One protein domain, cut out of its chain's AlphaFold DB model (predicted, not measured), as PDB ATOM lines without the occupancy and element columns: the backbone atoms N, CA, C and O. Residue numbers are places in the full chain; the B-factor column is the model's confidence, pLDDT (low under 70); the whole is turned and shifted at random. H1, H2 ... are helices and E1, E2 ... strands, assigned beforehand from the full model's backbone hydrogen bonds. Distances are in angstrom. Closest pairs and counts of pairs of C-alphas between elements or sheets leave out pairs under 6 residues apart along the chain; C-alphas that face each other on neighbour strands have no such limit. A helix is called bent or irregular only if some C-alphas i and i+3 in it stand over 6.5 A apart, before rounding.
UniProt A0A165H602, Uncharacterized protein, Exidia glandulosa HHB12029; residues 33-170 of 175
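AT A GLANCE: This is residues 33 to 170 of the 175 residues of an uncharacterized protein of Exidia glandulosa HHB12029 (UniProt A0A165H602). A twisted sheet of four parallel strands forms a wall, with H2 along one of its faces and H1 side by side with H2, while H4 and then H3 lie on the far side of the sheet from H2. The long stretch 42 to 62 loops out from E1 and returns to E2. The printed part has 138 residues with four named helices and four named strands, E1 E2 H1 E3 H2 E4 H3 H4 along the chain; the sheet's order is E1 E2 E3 E4, and the class is mixed. It is compact, with a radius of gyration of the C-alphas of 14.4 A and spans of 39 by 33 by 28 A.

HOW THE PARTS SIT: The sheet has edge strands E1, residues 37 to 41, and E4, residues 132 to 135, and inner strands E2, residues 63 to 68, and E3, residues 100 to 105. It is only just strongly twisted, its C-alphas lying up to 4.2 A off the best plane. E1 and E2 have N 40 and O 65 within hydrogen-bond range at 2.7 A, E2 and E3 have N 66 and O 102 at 2.8 A, and E3 and E4 have N 133 and O 101 at 2.8 A. H2, residues 110 to 127, is on the sheet over E3 and E4 at a height of 9.4 A, two layers, a helix on one face of a sheet; on the local plane it runs along the strands, at 5 degrees to E3. H1, residues 78 to 93, touches H2 with residues 78 to 85 alone, the same way at a shallow tilt of 31 degrees; the closest C-alphas, of Val 78 and Ser 112, are 5.3 A apart. H1 is irregular, C-alphas 79 and 82 being 7.1 A apart, and only just on the sheet, which it only grazes, with 5 pairs of C-alphas within 10 A. E2, H1, E3 and E3, H2, E4 are strand-helix-strand units, two parallel neighbour strands with a helix between, each with a right-handed crossover. H4, residues 162 to 165, only grazes the sheet with residues 163 to 165. H3, residues 148 to 159, is not on the sheet and is close to H4 but not clearly touching, the closest C-alphas, of Cys 156 and Phe 163, being 6.3 A apart. Every O i to N i+4 pair is within hydrogen-bond range in H2 and H3; H1 has 10 of 12, and H4 is too short for such a pair.

IN THESE COORDINATES: E1 begins at C-alpha 37, (1.916, 8.715, 30.177). E2 is 16.1 A long and E3 16.2 A. H2 is 25.4 A long, from C-alpha 110 at (18.953, 2.809, 52.713), H1 23.9 A and H3 16.4 A. H4 ends at C-alpha 165, (3.482, 15.275, 39.563).

THE WHOLE: The C-alphas of Arg 128 and Asn 145, the two farthest apart, are 41.1 A apart. The printed part has no cut. The links E1 to E2 and E4 to H3 are long, 21 and 12 residues. Residues 157 to 162, of which 157 to 159 belong to H3, stand free. Residues 133 to 134 of E4 pair antiparallel with residues 168 to 169. The mean pLDDT of the printed part is 73.5, and 52 residues are under 70, among them 41 to 61 and 139 to 158.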
ATOM      1  N   SER A  33       2.877   4.357  21.390       53.94
ATOM      2  CA  SER A  33       2.946   5.690  20.790       53.94
ATOM      3  C   SER A  33       1.707   6.587  21.023       53.94
ATOM      4  O   SER A  33       1.883   7.790  21.183       53.94
ATOM      5  N   PRO A  34       0.447   6.111  21.115       57.22
ATOM      6  CA  PRO A  34      -0.669   7.004  21.434       57.22
ATOM      7  C   PRO A  34      -0.785   7.347  22.930       57.22
ATOM      8  O   PRO A  34      -1.608   8.189  23.291       57.22
ATOM      9  N   VAL A  35       0.002   6.718  23.808       64.31
ATOM     10  CA  VAL A  35      -0.139   6.839  25.260       64.31
ATOM     11  C   VAL A  35       0.737   7.982  25.797       64.31
ATOM     12  O   VAL A  35       1.967   7.888  25.787       64.31
ATOM     13  N   PRO A  36       0.145   9.069  26.334       69.12
ATOM     14  CA  PRO A  36       0.912  10.241  26.760       69.12
ATOM     15  C   PRO A  36       1.693  10.031  28.067       69.12
ATOM     16  O   PRO A  36       2.578  10.834  28.371       69.12
ATOM     17  N   ARG A  37       1.358   8.995  28.848       73.44
ATOM     18  CA  ARG A  37       1.916   8.715  30.177       73.44
ATOM     19  C   ARG A  37       2.343   7.253  30.274       73.44
ATOM     20  O   ARG A  37       1.500   6.370  30.191       73.44
ATOM     21  N   ASN A  38       3.631   6.991  30.466       71.12
ATOM     22  CA  ASN A  38       4.166   5.629  30.518       71.12
ATOM     23  C   ASN A  38       4.931   5.400  31.822       71.12
ATOM     24  O   ASN A  38       5.638   6.289  32.294       71.12
ATOM     25  N   ARG A  39       4.802   4.200  32.392       72.88
ATOM     26  CA  ARG A  39       5.517   3.778  33.599       72.88
ATOM     27  C   ARG A  39       6.373   2.565  33.257       72.88
ATOM     28  O   ARG A  39       5.859   1.544  32.822       72.88
ATOM     29  N   VAL A  40       7.675   2.684  33.438       71.00
ATOM     30  CA  VAL A  40       8.660   1.641  33.167       71.00
ATOM     31  C   VAL A  40       9.149   1.100  34.503       71.00
ATOM     32  O   VAL A  40       9.573   1.869  35.364       71.00
ATOM     33  N   LEU A  41       9.086  -0.219  34.678       67.50
ATOM     34  CA  LEU A  41       9.699  -0.877  35.825       67.50
ATOM     35  C   LEU A  41      11.099  -1.334  35.425       67.50
ATOM     36  O   LEU A  41      11.257  -2.134  34.500       67.50
ATOM     37  N   TYR A  42      12.117  -0.824  36.109       65.56
ATOM     38  CA  TYR A  42      13.495  -1.240  35.909       65.56
ATOM     39  C   TYR A  42      13.917  -2.195  37.021       65.56
ATOM     40  O   TYR A  42      13.812  -1.888  38.209       65.56
ATOM     41  N   THR A  43      14.471  -3.335  36.626       60.75
ATOM     42  CA  THR A  43      15.100  -4.273  37.548       60.75
ATOM     43  C   THR A  43      16.522  -4.566  37.112       60.75
ATOM     44  O   THR A  43      16.810  -4.673  35.920       60.75
ATOM     45  N   VAL A  44      17.399  -4.740  38.094       56.06
ATOM     46  CA  VAL A  44      18.661  -5.443  37.877       56.06
ATOM     47  C   VAL A  44      18.342  -6.930  37.805       56.06
ATOM     48  O   VAL A  44      17.359  -7.384  38.380       56.06
ATOM     49  N   THR A  45      19.140  -7.674  37.060       54.12
ATOM     50  CA  THR A  45      19.247  -9.121  37.228       54.12
ATOM     51  C   THR A  45      20.731  -9.435  37.359       54.12
ATOM     52  O   THR A  45      21.544  -8.709  36.781       54.12
ATOM     53  N   ASP A  46      21.088 -10.531  38.021       48.69
ATOM     54  CA  ASP A  46      22.484 -10.986  38.140       48.69
ATOM     55  C   ASP A  46      23.145 -11.340  36.798       48.69
ATOM     56  O   ASP A  46      24.352 -11.569  36.730       48.69
ATOM     57  N   ASP A  47      22.374 -11.372  35.711       47.69
ATOM     58  CA  ASP A  47      22.891 -11.558  34.370       47.69
ATOM     59  C   ASP A  47      23.386 -10.209  33.777       47.69
ATOM     60  O   ASP A  47      22.590  -9.301  33.500       47.69
ATOM     61  N   PRO A  48      24.709 -10.052  33.537       40.66
ATOM     62  CA  PRO A  48      25.295  -8.833  32.977       40.66
ATOM     63  C   PRO A  48      24.844  -8.538  31.536       40.66
ATOM     64  O   PRO A  48      25.091  -7.425  31.047       40.66
ATOM     65  N   PHE A  49      24.196  -9.492  30.860       37.34
ATOM     66  CA  PHE A  49      23.592  -9.349  29.534       37.34
ATOM     67  C   PHE A  49      22.123  -8.910  29.591       37.34
ATOM     68  O   PHE A  49      21.604  -8.399  28.600       37.34
ATOM     69  N   PHE A  50      21.470  -9.027  30.748       37.47
ATOM     70  CA  PHE A  50      20.057  -8.691  30.935       37.47
ATOM     71  C   PHE A  50      19.784  -7.240  31.317       37.47
ATOM     72  O   PHE A  50      18.627  -6.834  31.428       37.47
ATOM     73  N   ALA A  51      20.839  -6.448  31.512       40.31
ATOM     74  CA  ALA A  51      20.764  -5.089  32.048       40.31
ATOM     75  C   ALA A  51      19.908  -4.106  31.220       40.31
ATOM     76  O   ALA A  51      19.750  -2.952  31.614       40.31
ATOM     77  N   ILE A  52      19.374  -4.529  30.073       46.16
ATOM     78  CA  ILE A  52      18.594  -3.703  29.157       46.16
ATOM     79  C   ILE A  52      17.498  -4.576  28.538       46.16
ATOM     80  O   ILE A  52      17.543  -4.932  27.363       46.16
ATOM     81  N   GLY A  53      16.534  -4.991  29.357       40.75
ATOM     82  CA  GLY A  53      15.409  -5.784  28.873       40.75
ATOM     83  C   GLY A  53      14.454  -4.975  28.009       40.75
ATOM     84  O   GLY A  53      14.137  -5.405  26.914       40.75
ATOM     85  N   PHE A  54      13.977  -3.813  28.466       51.34
ATOM     86  CA  PHE A  54      12.839  -3.164  27.804       51.34
ATOM     87  C   PHE A  54      12.858  -1.650  27.998       51.34
ATOM     88  O   PHE A  54      12.217  -1.114  28.896       51.34
ATOM     89  N   LEU A  55      13.580  -0.944  27.132       50.97
ATOM     90  CA  LEU A  55      13.354   0.485  26.955       50.97
ATOM     91  C   LEU A  55      12.376   0.656  25.787       50.97
ATOM     92  O   LEU A  55      12.766   0.420  24.641       50.97
ATOM     93  N   PRO A  56      11.098   0.999  26.046       52.00
ATOM     94  CA  PRO A  56      10.131   1.181  24.976       52.00
ATOM     95  C   PRO A  56      10.638   2.265  24.025       52.00
ATOM     96  O   PRO A  56      11.036   3.343  24.467       52.00
ATOM     97  N   ARG A  57      10.558   2.028  22.712       51.09
ATOM     98  CA  ARG A  57      10.660   3.093  21.702       51.09
ATOM     99  C   ARG A  57       9.407   3.972  21.761       51.09
ATOM    100  O   ARG A  57       8.614   4.039  20.832       51.09
ATOM    101  N   CYS A  58       9.183   4.634  22.891       53.78
ATOM    102  CA  CYS A  58       7.994   5.443  23.105       53.78
ATOM    103  C   CYS A  58       8.233   6.851  22.553       53.78
ATOM    104  O   CYS A  58       8.496   7.790  23.295       53.78
ATOM    105  N   SER A  59       8.168   7.007  21.230       54.97
ATOM    106  CA  SER A  59       8.502   8.271  20.549       54.97
ATOM    107  C   SER A  59       7.569   9.453  20.871       54.97
ATOM    108  O   SER A  59       7.857  10.584  20.475       54.97
ATOM    109  N   GLN A  60       6.458   9.221  21.578       59.25
ATOM    110  CA  GLN A  60       5.417  10.219  21.861       59.25
ATOM    111  C   GLN A  60       5.093  10.395  23.354       59.25
ATOM    112  O   GLN A  60       4.274  11.250  23.699       59.25
ATOM    113  N   GLY A  61       5.691   9.599  24.246       64.31
ATOM    114  CA  GLY A  61       5.420   9.698  25.678       64.31
ATOM    115  C   GLY A  61       5.854  11.061  26.219       64.31
ATOM    116  O   GLY A  61       7.034  11.397  26.160       64.31
ATOM    117  N   ARG A  62       4.911  11.848  26.752       75.88
ATOM    118  CA  ARG A  62       5.199  13.159  27.360       75.88
ATOM    119  C   ARG A  62       5.651  13.009  28.813       75.88
ATOM    120  O   ARG A  62       6.513  13.755  29.262       75.88
ATOM    121  N   TRP A  63       5.089  12.036  29.527       80.06
ATOM    122  CA  TRP A  63       5.379  11.771  30.935       80.06
ATOM    123  C   TRP A  63       5.867  10.339  31.095       80.06
ATOM    124  O   TRP A  63       5.196   9.398  30.665       80.06
ATOM    125  N   LEU A  64       7.029  10.187  31.714       81.25
ATOM    126  CA  LEU A  64       7.688   8.911  31.939       81.25
ATOM    127  C   LEU A  64       7.954   8.755  33.427       81.25
ATOM    128  O   LEU A  64       8.469   9.674  34.054       81.25
ATOM    129  N   VAL A  65       7.618   7.596  33.977       83.06
ATOM    130  CA  VAL A  65       8.017   7.191  35.326       83.06
ATOM    131  C   VAL A  65       8.930   5.983  35.197       83.06
ATOM    132  O   VAL A  65       8.593   5.060  34.464       83.06
ATOM    133  N   PHE A  66      10.064   5.991  35.885       82.50
ATOM    134  CA  PHE A  66      10.989   4.868  35.989       82.50
ATOM    135  C   PHE A  66      11.116   4.456  37.445       82.50
ATOM    136  O   PHE A  66      11.688   5.188  38.251       82.50
ATOM    137  N   ASP A  67      10.617   3.268  37.754       80.00
ATOM    138  CA  ASP A  67      10.788   2.652  39.064       80.00
ATOM    139  C   ASP A  67      12.092   1.851  39.055       80.00
ATOM    140  O   ASP A  67      12.184   0.809  38.406       80.00
ATOM    141  N   ALA A  68      13.127   2.377  39.708       79.50
ATOM    142  CA  ALA A  68      14.472   1.820  39.672       79.50
ATOM    143  C   ALA A  68      14.665   0.720  40.728       79.50
ATOM    144  O   ALA A  68      14.347   0.926  41.897       79.50
ATOM    145  N   PHE A  69      15.267  -0.401  40.309       75.31
ATOM    146  CA  PHE A  69      15.681  -1.544  41.146       75.31
ATOM    147  C   PHE A  69      14.533  -2.319  41.808       75.31
ATOM    148  O   PHE A  69      14.677  -2.888  42.884       75.31
ATOM    149  N   TRP A  70      13.415  -2.414  41.094       66.56
ATOM    150  CA  TRP A  70      12.137  -2.912  41.591       66.56
ATOM    151  C   TRP A  70      12.120  -4.344  42.182       66.56
ATOM    152  O   TRP A  70      11.319  -4.590  43.076       66.56
ATOM    153  N   LEU A  71      12.940  -5.301  41.710       62.47
ATOM    154  CA  LEU A  71      12.875  -6.716  42.157       62.47
ATOM    155  C   LEU A  71      13.945  -7.138  43.179       62.47
ATOM    156  O   LEU A  71      13.998  -8.313  43.535       62.47
ATOM    157  N   HIS A  72      14.800  -6.228  43.650       59.34
ATOM    158  CA  HIS A  72      15.873  -6.563  44.597       59.34
ATOM    159  C   HIS A  72      15.830  -5.679  45.854       59.34
ATOM    160  O   HIS A  72      16.807  -4.977  46.121       59.34
ATOM    161  N   PRO A  73      14.727  -5.687  46.633       54.62
ATOM    162  CA  PRO A  73      14.626  -4.849  47.829       54.62
ATOM    163  C   PRO A  73      15.744  -5.155  48.846       54.62
ATOM    164  O   PRO A  73      16.369  -4.236  49.376       54.62
ATOM    165  N   ASP A  74      16.093  -6.434  49.006       57.28
ATOM    166  CA  ASP A  74      16.957  -6.902  50.101       57.28
ATOM    167  C   ASP A  74      18.462  -6.917  49.790       57.28
ATOM    168  O   ASP A  74      19.275  -7.276  50.643       57.28
ATOM    169  N   THR A  75      18.871  -6.588  48.560       65.25
ATOM    170  CA  THR A  75      20.278  -6.684  48.136       65.25
ATOM    171  C   THR A  75      20.843  -5.307  47.833       65.25
ATOM    172  O   THR A  75      20.199  -4.482  47.192       65.25
ATOM    173  N   SER A  76      22.079  -5.051  48.269       74.31
ATOM    174  CA  SER A  76      22.784  -3.828  47.885       74.31
ATOM    175  C   SER A  76      22.974  -3.792  46.370       74.31
ATOM    176  O   SER A  76      23.592  -4.686  45.800       74.31
ATOM    177  N   VAL A  77      22.475  -2.739  45.724       77.12
ATOM    178  CA  VAL A  77      22.548  -2.538  44.267       77.12
ATOM    179  C   VAL A  77      23.556  -1.460  43.875       77.12
ATOM    180  O   VAL A  77      23.603  -1.051  42.717       77.12
ATOM    181  N   VAL A  78      24.396  -1.004  44.815       83.50
ATOM    182  CA  VAL A  78      25.371   0.082  44.590       83.50
ATOM    183  C   VAL A  78      26.228  -0.165  43.345       83.50
ATOM    184  O   VAL A  78      26.468   0.751  42.561       83.50
ATOM    185  N   TYR A  79      26.626  -1.418  43.113       81.06
ATOM    186  CA  TYR A  79      27.438  -1.817  41.962       81.06
ATOM    187  C   TYR A  79      26.740  -1.618  40.603       81.06
ATOM    188  O   TYR A  79      27.415  -1.485  39.584       81.06
ATOM    189  N   ALA A  80      25.406  -1.600  40.570       78.38
ATOM    190  CA  ALA A  80      24.610  -1.499  39.350       78.38
ATOM    191  C   ALA A  80      24.180  -0.057  39.018       78.38
ATOM    192  O   ALA A  80      23.799   0.219  37.879       78.38
ATOM    193  N   ILE A  81      24.280   0.874  39.975       85.19
ATOM    194  CA  ILE A  81      23.860   2.276  39.814       85.19
ATOM    195  C   ILE A  81      24.574   2.982  38.648       85.19
ATOM    196  O   ILE A  81      23.870   3.591  37.839       85.19
ATOM    197  N   PRO A  82      25.912   2.898  38.477       84.38
ATOM    198  CA  PRO A  82      26.582   3.596  37.376       84.38
ATOM    199  C   PRO A  82      26.056   3.166  36.002       84.38
ATOM    200  O   PRO A  82      25.692   4.004  35.180       84.38
ATOM    201  N   ARG A  83      25.914   1.850  35.794       79.06
ATOM    202  CA  ARG A  83      25.403   1.286  34.539       79.06
ATOM    203  C   ARG A  83      23.943   1.664  34.287       79.06
ATOM    204  O   ARG A  83      23.564   1.896  33.138       79.06
ATOM    205  N   PHE A  84      23.126   1.728  35.340       81.75
ATOM    206  CA  PHE A  84      21.753   2.221  35.236       81.75
ATOM    207  C   PHE A  84      21.722   3.667  34.729       81.75
ATOM    208  O   PHE A  84      21.009   3.957  33.770       81.75
ATOM    209  N   VAL A  85      22.516   4.559  35.330       85.50
ATOM    210  CA  VAL A  85      22.565   5.979  34.952       85.50
ATOM    211  C   VAL A  85      23.045   6.158  33.509       85.50
ATOM    212  O   VAL A  85      22.435   6.920  32.763       85.50
ATOM    213  N   GLU A  86      24.075   5.422  33.083       81.88
ATOM    214  CA  GLU A  86      24.545   5.420  31.687       81.88
ATOM    215  C   GLU A  86      23.434   4.997  30.716       81.88
ATOM    216  O   GLU A  86      23.133   5.699  29.751       81.88
ATOM    217  N   THR A  87      22.754   3.889  31.021       75.19
ATOM    218  CA  THR A  87      21.651   3.366  30.199       75.19
ATOM    219  C   THR A  87      20.495   4.364  30.110       75.19
ATOM    220  O   THR A  87      19.887   4.547  29.053       75.19
ATOM    221  N   LEU A  88      20.179   5.027  31.222       79.38
ATOM    222  CA  LEU A  88      19.131   6.035  31.282       79.38
ATOM    223  C   LEU A  88      19.496   7.289  30.474       79.38
ATOM    224  O   LEU A  88      18.627   7.864  29.816       79.38
ATOM    225  N   ALA A  89      20.764   7.700  30.495       83.69
ATOM    226  CA  ALA A  89      21.252   8.820  29.700       83.69
ATOM    227  C   ALA A  89      21.096   8.548  28.197       83.69
ATOM    228  O   ALA A  89      20.527   9.374  27.477       83.69
ATOM    229  N   ASP A  90      21.505   7.359  27.748       77.81
ATOM    230  CA  ASP A  90      21.332   6.921  26.361       77.81
ATOM    231  C   ASP A  90      19.851   6.872  25.971       77.81
ATOM    232  O   ASP A  90      19.458   7.303  24.883       77.81
ATOM    233  N   PHE A  91      18.992   6.392  26.868       76.12
ATOM    234  CA  PHE A  91      17.554   6.364  26.638       76.12
ATOM    235  C   PHE A  91      16.958   7.764  26.467       76.12
ATOM    236  O   PHE A  91      16.225   8.018  25.508       76.12
ATOM    237  N   LEU A  92      17.285   8.683  27.376       78.25
ATOM    238  CA  LEU A  92      16.748  10.040  27.370       78.25
ATOM    239  C   LEU A  92      17.205  10.829  26.135       78.25
ATOM    240  O   LEU A  92      16.418  11.598  25.573       78.25
ATOM    241  N   ALA A  93      18.431  10.587  25.657       79.38
ATOM    242  CA  ALA A  93      18.931  11.141  24.399       79.38
ATOM    243  C   ALA A  93      18.083  10.706  23.186       79.38
ATOM    244  O   ALA A  93      17.926  11.466  22.231       79.38
ATOM    245  N   ASN A  94      17.478   9.516  23.248       73.06
ATOM    246  CA  ASN A  94      16.601   8.976  22.209       73.06
ATOM    247  C   ASN A  94      15.118   9.359  22.385       73.06
ATOM    248  O   ASN A  94      14.291   9.006  21.540       73.06
ATOM    249  N   LEU A  95      14.769  10.116  23.432       74.12
ATOM    250  CA  LEU A  95      13.408  10.579  23.716       74.12
ATOM    251  C   LEU A  95      13.309  12.110  23.767       74.12
ATOM    252  O   LEU A  95      13.054  12.703  24.819       74.12
ATOM    253  N   PRO A  96      13.442  12.795  22.619       66.62
ATOM    254  CA  PRO A  96      13.447  14.257  22.579       66.62
ATOM    255  C   PRO A  96      12.103  14.896  22.964       66.62
ATOM    256  O   PRO A  96      12.061  16.083  23.260       66.62
ATOM    257  N   ARG A  97      10.997  14.138  22.951       75.44
ATOM    258  CA  ARG A  97       9.637  14.653  23.202       75.44
ATOM    259  C   ARG A  97       9.134  14.470  24.632       75.44
ATOM    260  O   ARG A  97       8.036  14.934  24.937       75.44
ATOM    261  N   ALA A  98       9.899  13.798  25.490       78.81
ATOM    262  CA  ALA A  98       9.543  13.710  26.897       78.81
ATOM    263  C   ALA A  98       9.529  15.122  27.502       78.81
ATOM    264  O   ALA A  98      10.453  15.898  27.277       78.81
ATOM    265  N   GLU A  99       8.487  15.452  28.255       85.88
ATOM    266  CA  GLU A  99       8.395  16.684  29.048       85.88
ATOM    267  C   GLU A  99       8.843  16.434  30.484       85.88
ATOM    268  O   GLU A  99       9.366  17.331  31.143       85.88
ATOM    269  N   ARG A 100       8.647  15.203  30.966       88.38
ATOM    270  CA  ARG A 100       9.022  14.798  32.313       88.38
ATOM    271  C   ARG A 100       9.430  13.334  32.364       88.38
ATOM    272  O   ARG A 100       8.704  12.463  31.889       88.38
ATOM    273  N   LEU A 101      10.554  13.094  33.019       88.56
ATOM    274  CA  LEU A 101      11.062  11.811  33.462       88.56
ATOM    275  C   LEU A 101      11.124  11.838  34.992       88.56
ATOM    276  O   LEU A 101      11.962  12.527  35.562       88.56
ATOM    277  N   LEU A 102      10.233  11.101  35.643       90.19
ATOM    278  CA  LEU A 102      10.243  10.886  37.082       90.19
ATOM    279  C   LEU A 102      10.977   9.585  37.396       90.19
ATOM    280  O   LEU A 102      10.546   8.509  36.987       90.19
ATOM    281  N   LEU A 103      12.067   9.685  38.140       90.00
ATOM    282  CA  LEU A 103      12.815   8.556  38.670       90.00
ATOM    283  C   LEU A 103      12.346   8.280  40.088       90.00
ATOM    284  O   LEU A 103      12.247   9.196  40.899       90.00
ATOM    285  N   ARG A 104      12.061   7.019  40.378       88.31
ATOM    286  CA  ARG A 104      11.590   6.555  41.677       88.31
ATOM    287  C   ARG A 104      12.569   5.535  42.224       88.31
ATOM    288  O   ARG A 104      12.860   4.545  41.553       88.31
ATOM    289  N   SER A 105      13.090   5.771  43.425       85.81
ATOM    290  CA  SER A 105      14.003   4.823  44.067       85.81
ATOM    291  C   SER A 105      13.213   3.706  44.750       85.81
ATOM    292  O   SER A 105      12.846   3.817  45.917       85.81
ATOM    293  N   CYS A 106      12.951   2.609  44.043       79.12
ATOM    294  CA  CYS A 106      12.285   1.437  44.615       79.12
ATOM    295  C   CYS A 106      13.308   0.510  45.292       79.12
ATOM    296  O   CYS A 106      13.382  -0.677  44.995       79.12
ATOM    297  N   ILE A 107      14.133   1.088  46.172       78.69
ATOM    298  CA  ILE A 107      15.241   0.429  46.871       78.69
ATOM    299  C   ILE A 107      14.953   0.470  48.373       78.69
ATOM    300  O   ILE A 107      14.827   1.555  48.945       78.69
ATOM    301  N   GLU A 108      14.894  -0.693  49.018       77.75
ATOM    302  CA  GLU A 108      14.660  -0.786  50.463       77.75
ATOM    303  C   GLU A 108      15.944  -0.520  51.255       77.75
ATOM    304  O   GLU A 108      15.925   0.214  52.243       77.75
ATOM    305  N   HIS A 109      17.087  -1.029  50.781       81.06
ATOM    306  CA  HIS A 109      18.370  -0.788  51.432       81.06
ATOM    307  C   HIS A 109      18.782   0.696  51.382       81.06
ATOM    308  O   HIS A 109      19.248   1.202  50.355       81.06
ATOM    309  N   ASP A 110      18.690   1.376  52.526       84.00
ATOM    310  CA  ASP A 110      18.953   2.809  52.713       84.00
ATOM    311  C   ASP A 110      20.263   3.305  52.073       84.00
ATOM    312  O   ASP A 110      20.285   4.360  51.438       84.00
ATOM    313  N   GLU A 111      21.362   2.554  52.208       86.81
ATOM    314  CA  GLU A 111      22.656   2.927  51.611       86.81
ATOM    315  C   GLU A 111      22.590   2.949  50.080       86.81
ATOM    316  O   GLU A 111      23.098   3.870  49.446       86.81
ATOM    317  N   SER A 112      21.917   1.959  49.484       86.19
ATOM    318  CA  SER A 112      21.749   1.883  48.033       86.19
ATOM    319  C   SER A 112      20.792   2.967  47.547       86.19
ATOM    320  O   SER A 112      21.050   3.580  46.513       86.19
ATOM    321  N   ARG A 113      19.733   3.265  48.315       87.12
ATOM    322  CA  ARG A 113      18.807   4.365  48.018       87.12
ATOM    323  C   ARG A 113      19.530   5.710  47.999       87.12
ATOM    324  O   ARG A 113      19.380   6.459  47.036       87.12
ATOM    325  N   ARG A 114      20.351   6.001  49.015       90.38
ATOM    326  CA  ARG A 114      21.150   7.239  49.076       90.38
ATOM    327  C   ARG A 114      22.154   7.316  47.931       90.38
ATOM    328  O   ARG A 114      22.152   8.304  47.208       90.38
ATOM    329  N   ALA A 115      22.921   6.247  47.704       90.56
ATOM    330  CA  ALA A 115      23.872   6.182  46.596       90.56
ATOM    331  C   ALA A 115      23.194   6.417  45.234       90.56
ATOM    332  O   ALA A 115      23.755   7.084  44.366       90.56
ATOM    333  N   PHE A 116      21.976   5.901  45.054       90.69
ATOM    334  CA  PHE A 116      21.193   6.107  43.841       90.69
ATOM    335  C   PHE A 116      20.764   7.564  43.684       90.69
ATOM    336  O   PHE A 116      20.993   8.154  42.628       90.69
ATOM    337  N   CYS A 117      20.180   8.149  44.731       92.62
ATOM    338  CA  CYS A 117      19.721   9.536  44.710       92.62
ATOM    339  C   CYS A 117      20.881  10.500  44.429       92.62
ATOM    340  O   CYS A 117      20.757  11.362  43.560       92.62
ATOM    341  N   ASP A 118      22.029  10.297  45.083       94.31
ATOM    342  CA  ASP A 118      23.238  11.097  44.874       94.31
ATOM    343  C   ASP A 118      23.754  10.979  43.431       94.31
ATOM    344  O   ASP A 118      24.057  11.987  42.789       94.31
ATOM    345  N   ALA A 119      23.813   9.757  42.888       93.19
ATOM    346  CA  ALA A 119      24.272   9.521  41.521       93.19
ATOM    347  C   ALA A 119      23.345  10.163  40.479       93.19
ATOM    348  O   ALA A 119      23.817  10.785  39.525       93.19
ATOM    349  N   VAL A 120      22.030  10.049  40.672       92.69
ATOM    350  CA  VAL A 120      21.024  10.645  39.788       92.69
ATOM    351  C   VAL A 120      21.052  12.170  39.870       92.69
ATOM    352  O   VAL A 120      21.019  12.826  38.832       92.69
ATOM    353  N   ALA A 121      21.158  12.743  41.071       92.75
ATOM    354  CA  ALA A 121      21.288  14.186  41.260       92.75
ATOM    355  C   ALA A 121      22.553  14.730  40.580       92.75
ATOM    356  O   ALA A 121      22.492  15.712  39.833       92.75
ATOM    357  N   PHE A 122      23.689  14.052  40.768       93.06
ATOM    358  CA  PHE A 122      24.939  14.398  40.101       93.06
ATOM    359  C   PHE A 122      24.806  14.343  38.574       93.06
ATOM    360  O   PHE A 122      25.143  15.310  37.881       93.06
ATOM    361  N   TRP A 123      24.254  13.253  38.039       92.62
ATOM    362  CA  TRP A 123      24.023  13.107  36.606       92.62
ATOM    363  C   TRP A 123      23.087  14.184  36.054       92.62
ATOM    364  O   TRP A 123      23.442  14.835  35.073       92.62
ATOM    365  N   ALA A 124      21.946  14.439  36.699       91.00
ATOM    366  CA  ALA A 124      20.986  15.451  36.263       91.00
ATOM    367  C   ALA A 124      21.604  16.857  36.236       91.00
ATOM    368  O   ALA A 124      21.399  17.603  35.277       91.00
ATOM    369  N   SER A 125      22.432  17.192  37.234       89.12
ATOM    370  CA  SER A 125      23.170  18.461  37.266       89.12
ATOM    371  C   SER A 125      24.177  18.592  36.115       89.12
ATOM    372  O   SER A 125      24.362  19.680  35.566       89.12
ATOM    373  N   THR A 126      24.793  17.477  35.707       91.81
ATOM    374  CA  THR A 126      25.744  17.436  34.586       91.81
ATOM    375  C   THR A 126      25.019  17.527  33.248       91.81
ATOM    376  O   THR A 126      25.429  18.287  32.373       91.81
ATOM    377  N   ALA A 127      23.924  16.778  33.100       90.94
ATOM    378  CA  ALA A 127      23.089  16.765  31.908       90.94
ATOM    379  C   ALA A 127      22.371  18.103  31.685       90.94
ATOM    380  O   ALA A 127      22.065  18.438  30.543       90.94
ATOM    381  N   ARG A 128      22.130  18.869  32.764       91.62
ATOM    382  CA  ARG A 128      21.378  20.136  32.754       91.62
ATOM    383  C   ARG A 128      20.024  19.990  32.069       91.62
ATOM    384  O   ARG A 128      19.600  20.847  31.298       91.62
ATOM    385  N   ASP A 129      19.360  18.871  32.334       89.19
ATOM    386  CA  ASP A 129      18.105  18.532  31.687       89.19
ATOM    387  C   ASP A 129      16.932  18.790  32.646       89.19
ATOM    388  O   ASP A 129      16.774  18.065  33.636       89.19
ATOM    389  N   PRO A 130      16.082  19.801  32.378       90.44
ATOM    390  CA  PRO A 130      14.970  20.142  33.260       90.44
ATOM    391  C   PRO A 130      13.873  19.071  33.281       90.44
ATOM    392  O   PRO A 130      12.951  19.132  34.096       90.44
ATOM    393  N   ARG A 131      13.938  18.072  32.400       89.88
ATOM    394  CA  ARG A 131      12.955  16.990  32.343       89.88
ATOM    395  C   ARG A 131      13.160  15.967  33.452       89.88
ATOM    396  O   ARG A 131      12.258  15.160  33.651       89.88
ATOM    397  N   ILE A 132      14.293  15.970  34.158       92.06
ATOM    398  CA  ILE A 132      14.633  14.942  35.153       92.06
ATOM    399  C   ILE A 132      14.103  15.330  36.539       92.06
ATOM    400  O   ILE A 132      14.437  16.380  37.094       92.06
ATOM    401  N   TRP A 133      13.292  14.444  37.106       94.38
ATOM    402  CA  TRP A 133      12.698  14.554  38.433       94.38
ATOM    403  C   TRP A 133      13.007  13.300  39.246       94.38
ATOM    404  O   TRP A 133      13.121  12.213  38.681       94.38
ATOM    405  N   LEU A 134      13.111  13.446  40.563       93.62
ATOM    406  CA  LEU A 134      13.390  12.355  41.496       93.62
ATOM    407  C   LEU A 134      12.352  12.333  42.616       93.62
ATOM    408  O   LEU A 134      12.104  13.353  43.252       93.62
ATOM    409  N   ASP A 135      11.759  11.170  42.848       91.25
ATOM    410  CA  ASP A 135      10.917  10.855  44.002       91.25
ATOM    411  C   ASP A 135      11.656   9.803  44.836       91.25
ATOM    412  O   ASP A 135      11.752   8.628  44.463       91.25
ATOM    413  N   ASP A 136      12.265  10.281  45.917       84.25
ATOM    414  CA  ASP A 136      13.022   9.505  46.902       84.25
ATOM    415  C   ASP A 136      12.137   8.986  48.049       84.25
ATOM    416  O   ASP A 136      12.570   8.134  48.825       84.25
ATOM    417  N   ASP A 137      10.882   9.444  48.113       80.94
ATOM    418  CA  ASP A 137       9.885   9.093  49.128       80.94
ATOM    419  C   ASP A 137       8.944   7.981  48.640       80.94
ATOM    420  O   ASP A 137       7.708   8.071  48.662       80.94
ATOM    421  N   VAL A 138       9.539   6.915  48.108       70.38
ATOM    422  CA  VAL A 138       8.785   5.735  47.694       70.38
ATOM    423  C   VAL A 138       8.584   4.834  48.901       70.38
ATOM    424  O   VAL A 138       9.501   4.132  49.321       70.38
ATOM    425  N   GLU A 139       7.359   4.812  49.426       66.19
ATOM    426  CA  GLU A 139       6.949   3.785  50.380       66.19
ATOM    427  C   GLU A 139       7.043   2.412  49.703       66.19
ATOM    428  O   GLU A 139       6.274   2.082  48.792       66.19
ATOM    429  N   MET A 140       8.023   1.617  50.131       63.09
ATOM    430  CA  MET A 140       8.126   0.216  49.747       63.09
ATOM    431  C   MET A 140       6.975  -0.517  50.426       63.09
ATOM    432  O   MET A 140       6.900  -0.579  51.654       63.09
ATOM    433  N   VAL A 141       6.037  -1.030  49.631       57.62
ATOM    434  CA  VAL A 141       4.955  -1.833  50.192       57.62
ATOM    435  C   VAL A 141       5.545  -3.123  50.736       57.62
ATOM    436  O   VAL A 141       6.372  -3.752  50.084       57.62
ATOM    437  N   ASN A 142       5.120  -3.487  51.942       54.41
ATOM    438  CA  ASN A 142       5.613  -4.644  52.665       54.41
ATOM    439  C   ASN A 142       5.511  -5.920  51.805       54.41
ATOM    440  O   ASN A 142       4.414  -6.410  51.530       54.41
ATOM    441  N   TRP A 143       6.662  -6.440  51.374       54.00
ATOM    442  CA  TRP A 143       6.778  -7.583  50.468       54.00
ATOM    443  C   TRP A 143       6.457  -8.926  51.142       54.00
ATOM    444  O   TRP A 143       6.197  -9.911  50.445       54.00
ATOM    445  N   ASP A 144       6.393  -8.960  52.480       54.91
ATOM    446  CA  ASP A 144       6.209 -10.170  53.297       54.91
ATOM    447  C   ASP A 144       4.925 -10.961  52.988       54.91
ATOM    448  O   ASP A 144       4.798 -12.135  53.338       54.91
ATOM    449  N   ASN A 145       3.947 -10.341  52.328       53.38
ATOM    450  CA  ASN A 145       2.656 -10.953  52.017       53.38
ATOM    451  C   ASN A 145       2.539 -11.462  50.564       53.38
ATOM    452  O   ASN A 145       1.473 -11.958  50.187       53.38
ATOM    453  N   GLY A 146       3.588 -11.332  49.741       53.72
ATOM    454  CA  GLY A 146       3.564 -11.708  48.322       53.72
ATOM    455  C   GLY A 146       2.624 -10.858  47.452       53.72
ATOM    456  O   GLY A 146       2.368 -11.226  46.307       53.72
ATOM    457  N   ARG A 147       2.105  -9.738  47.982       53.44
ATOM    458  CA  ARG A 147       1.189  -8.800  47.301       53.44
ATOM    459  C   ARG A 147       1.815  -7.442  46.994       53.44
ATOM    460  O   ARG A 147       1.123  -6.579  46.466       53.44
ATOM    461  N   GLY A 148       3.115  -7.261  47.247       55.88
ATOM    462  CA  GLY A 148       3.815  -5.996  46.981       55.88
ATOM    463  C   GLY A 148       3.605  -5.460  45.555       55.88
ATOM    464  O   GLY A 148       3.497  -4.251  45.362       55.88
ATOM    465  N   PHE A 149       3.445  -6.355  44.569       55.44
ATOM    466  CA  PHE A 149       3.094  -5.995  43.191       55.44
ATOM    467  C   PHE A 149       1.696  -5.366  43.065       55.44
ATOM    468  O   PHE A 149       1.559  -4.293  42.479       55.44
ATOM    469  N   ASP A 150       0.672  -6.005  43.639       57.88
ATOM    470  CA  ASP A 150      -0.721  -5.556  43.545       57.88
ATOM    471  C   ASP A 150      -0.933  -4.241  44.309       57.88
ATOM    472  O   ASP A 150      -1.618  -3.333  43.837       57.88
ATOM    473  N   ASP A 151      -0.315  -4.113  45.481       60.62
ATOM    474  CA  ASP A 151      -0.551  -2.989  46.381       60.62
ATOM    475  C   ASP A 151       0.053  -1.674  45.854       60.62
ATOM    476  O   ASP A 151      -0.562  -0.613  45.999       60.62
ATOM    477  N   ILE A 152       1.212  -1.715  45.179       62.16
ATOM    478  CA  ILE A 152       1.786  -0.505  44.567       62.16
ATOM    479  C   ILE A 152       1.004  -0.104  43.315       62.16
ATOM    480  O   ILE A 152       0.789   1.089  43.091       62.16
ATOM    481  N   ASP A 153       0.544  -1.063  42.512       64.56
ATOM    482  CA  ASP A 153      -0.298  -0.753  41.356       64.56
ATOM    483  C   ASP A 153      -1.636  -0.144  41.784       64.56
ATOM    484  O   ASP A 153      -2.088   0.830  41.174       64.56
ATOM    485  N   ILE A 154      -2.214  -0.618  42.892       63.66
ATOM    486  CA  ILE A 154      -3.392  -0.009  43.519       63.66
ATOM    487  C   ILE A 154      -3.070   1.402  44.022       63.66
ATOM    488  O   ILE A 154      -3.802   2.335  43.693       63.66
ATOM    489  N   ALA A 155      -1.983   1.598  44.773       65.94
ATOM    490  CA  ALA A 155      -1.609   2.915  45.293       65.94
ATOM    491  C   ALA A 155      -1.355   3.932  44.165       65.94
ATOM    492  O   ALA A 155      -1.839   5.066  44.224       65.94
ATOM    493  N   CYS A 156      -0.671   3.520  43.094       66.06
ATOM    494  CA  CYS A 156      -0.436   4.353  41.915       66.06
ATOM    495  C   CYS A 156      -1.746   4.664  41.175       66.06
ATOM    496  O   CYS A 156      -1.968   5.805  40.764       66.06
ATOM    497  N   ALA A 157      -2.635   3.676  41.029       65.50
ATOM    498  CA  ALA A 157      -3.945   3.870  40.413       65.50
ATOM    499  C   ALA A 157      -4.829   4.828  41.230       65.50
ATOM    500  O   ALA A 157      -5.502   5.679  40.644       65.50
ATOM    501  N   LEU A 158      -4.794   4.730  42.563       68.62
ATOM    502  CA  LEU A 158      -5.520   5.613  43.479       68.62
ATOM    503  C   LEU A 158      -4.964   7.041  43.468       68.62
ATOM    504  O   LEU A 158      -5.745   7.990  43.457       68.62
ATOM    505  N   ALA A 159      -3.638   7.201  43.416       70.75
ATOM    506  CA  ALA A 159      -2.987   8.507  43.300       70.75
ATOM    507  C   ALA A 159      -3.278   9.193  41.950       70.75
ATOM    508  O   ALA A 159      -3.234  10.418  41.841       70.75
ATOM    509  N   GLY A 160      -3.607   8.422  40.908       71.12
ATOM    510  CA  GLY A 160      -4.148   8.941  39.655       71.12
ATOM    511  C   GLY A 160      -3.225   9.955  38.975       71.12
ATOM    512  O   GLY A 160      -2.149   9.609  38.495       71.12
ATOM    513  N   HIS A 161      -3.666  11.213  38.862       73.56
ATOM    514  CA  HIS A 161      -2.859  12.263  38.234       73.56
ATOM    515  C   HIS A 161      -1.693  12.723  39.117       73.56
ATOM    516  O   HIS A 161      -0.614  12.977  38.577       73.56
ATOM    517  N   ASP A 162      -1.897  12.782  40.433       78.75
ATOM    518  CA  ASP A 162      -0.933  13.338  41.387       78.75
ATOM    519  C   ASP A 162       0.356  12.519  41.412       78.75
ATOM    520  O   ASP A 162       1.442  13.078  41.530       78.75
ATOM    521  N   PHE A 163       0.248  11.212  41.158       77.75
ATOM    522  CA  PHE A 163       1.380  10.311  40.951       77.75
ATOM    523  C   PHE A 163       2.416  10.858  39.957       77.75
ATOM    524  O   PHE A 163       3.616  10.808  40.208       77.75
ATOM    525  N   TRP A 164       1.961  11.433  38.842       78.06
ATOM    526  CA  TRP A 164       2.834  11.925  37.771       78.06
ATOM    527  C   TRP A 164       3.510  13.258  38.110       78.06
ATOM    528  O   TRP A 164       4.471  13.643  37.445       78.06
ATOM    529  N   LEU A 165       2.998  13.969  39.117       83.94
ATOM    530  CA  LEU A 165       3.482  15.275  39.563       83.94
ATOM    531  C   LEU A 165       4.415  15.179  40.779       83.94
ATOM    532  O   LEU A 165       4.987  16.194  41.174       83.94
ATOM    533  N   ARG A 166       4.599  13.978  41.344       86.12
ATOM    534  CA  ARG A 166       5.478  13.713  42.492       86.12
ATOM    535  C   ARG A 166       6.955  13.980  42.198       86.12
ATOM    536  O   ARG A 166       7.378  14.030  41.039       86.12
ATOM    537  N   GLY A 167       7.729  14.085  43.273       89.62
ATOM    538  CA  GLY A 167       9.176  14.256  43.242       89.62
ATOM    539  C   GLY A 167       9.629  15.703  43.074       89.62
ATOM    540  O   GLY A 167       8.829  16.632  42.937       89.62
ATOM    541  N   VAL A 168      10.945  15.878  43.067       92.06
ATOM    542  CA  VAL A 168      11.639  17.163  42.965       92.06
ATOM    543  C   VAL A 168      12.367  17.248  41.631       92.06
ATOM    544  O   VAL A 168      12.992  16.286  41.183       92.06
ATOM    545  N   GLN A 169      12.286  18.410  40.986       93.19
ATOM    546  CA  GLN A 169      13.033  18.685  39.766       93.19
ATOM    547  C   GLN A 169      14.509  18.846  40.107       93.19
ATOM    548  O   GLN A 169      14.866  19.679  40.938       93.19
ATOM    549  N   LEU A 170      15.370  18.076  39.451       92.75
ATOM    550  CA  LEU A 170      16.796  18.069  39.783       92.75
ATOM    551  C   LEU A 170      17.589  19.182  39.093       92.75
ATOM    552  O   LEU A 170      18.702  19.492  39.508       92.75
TER     553      LEU A 170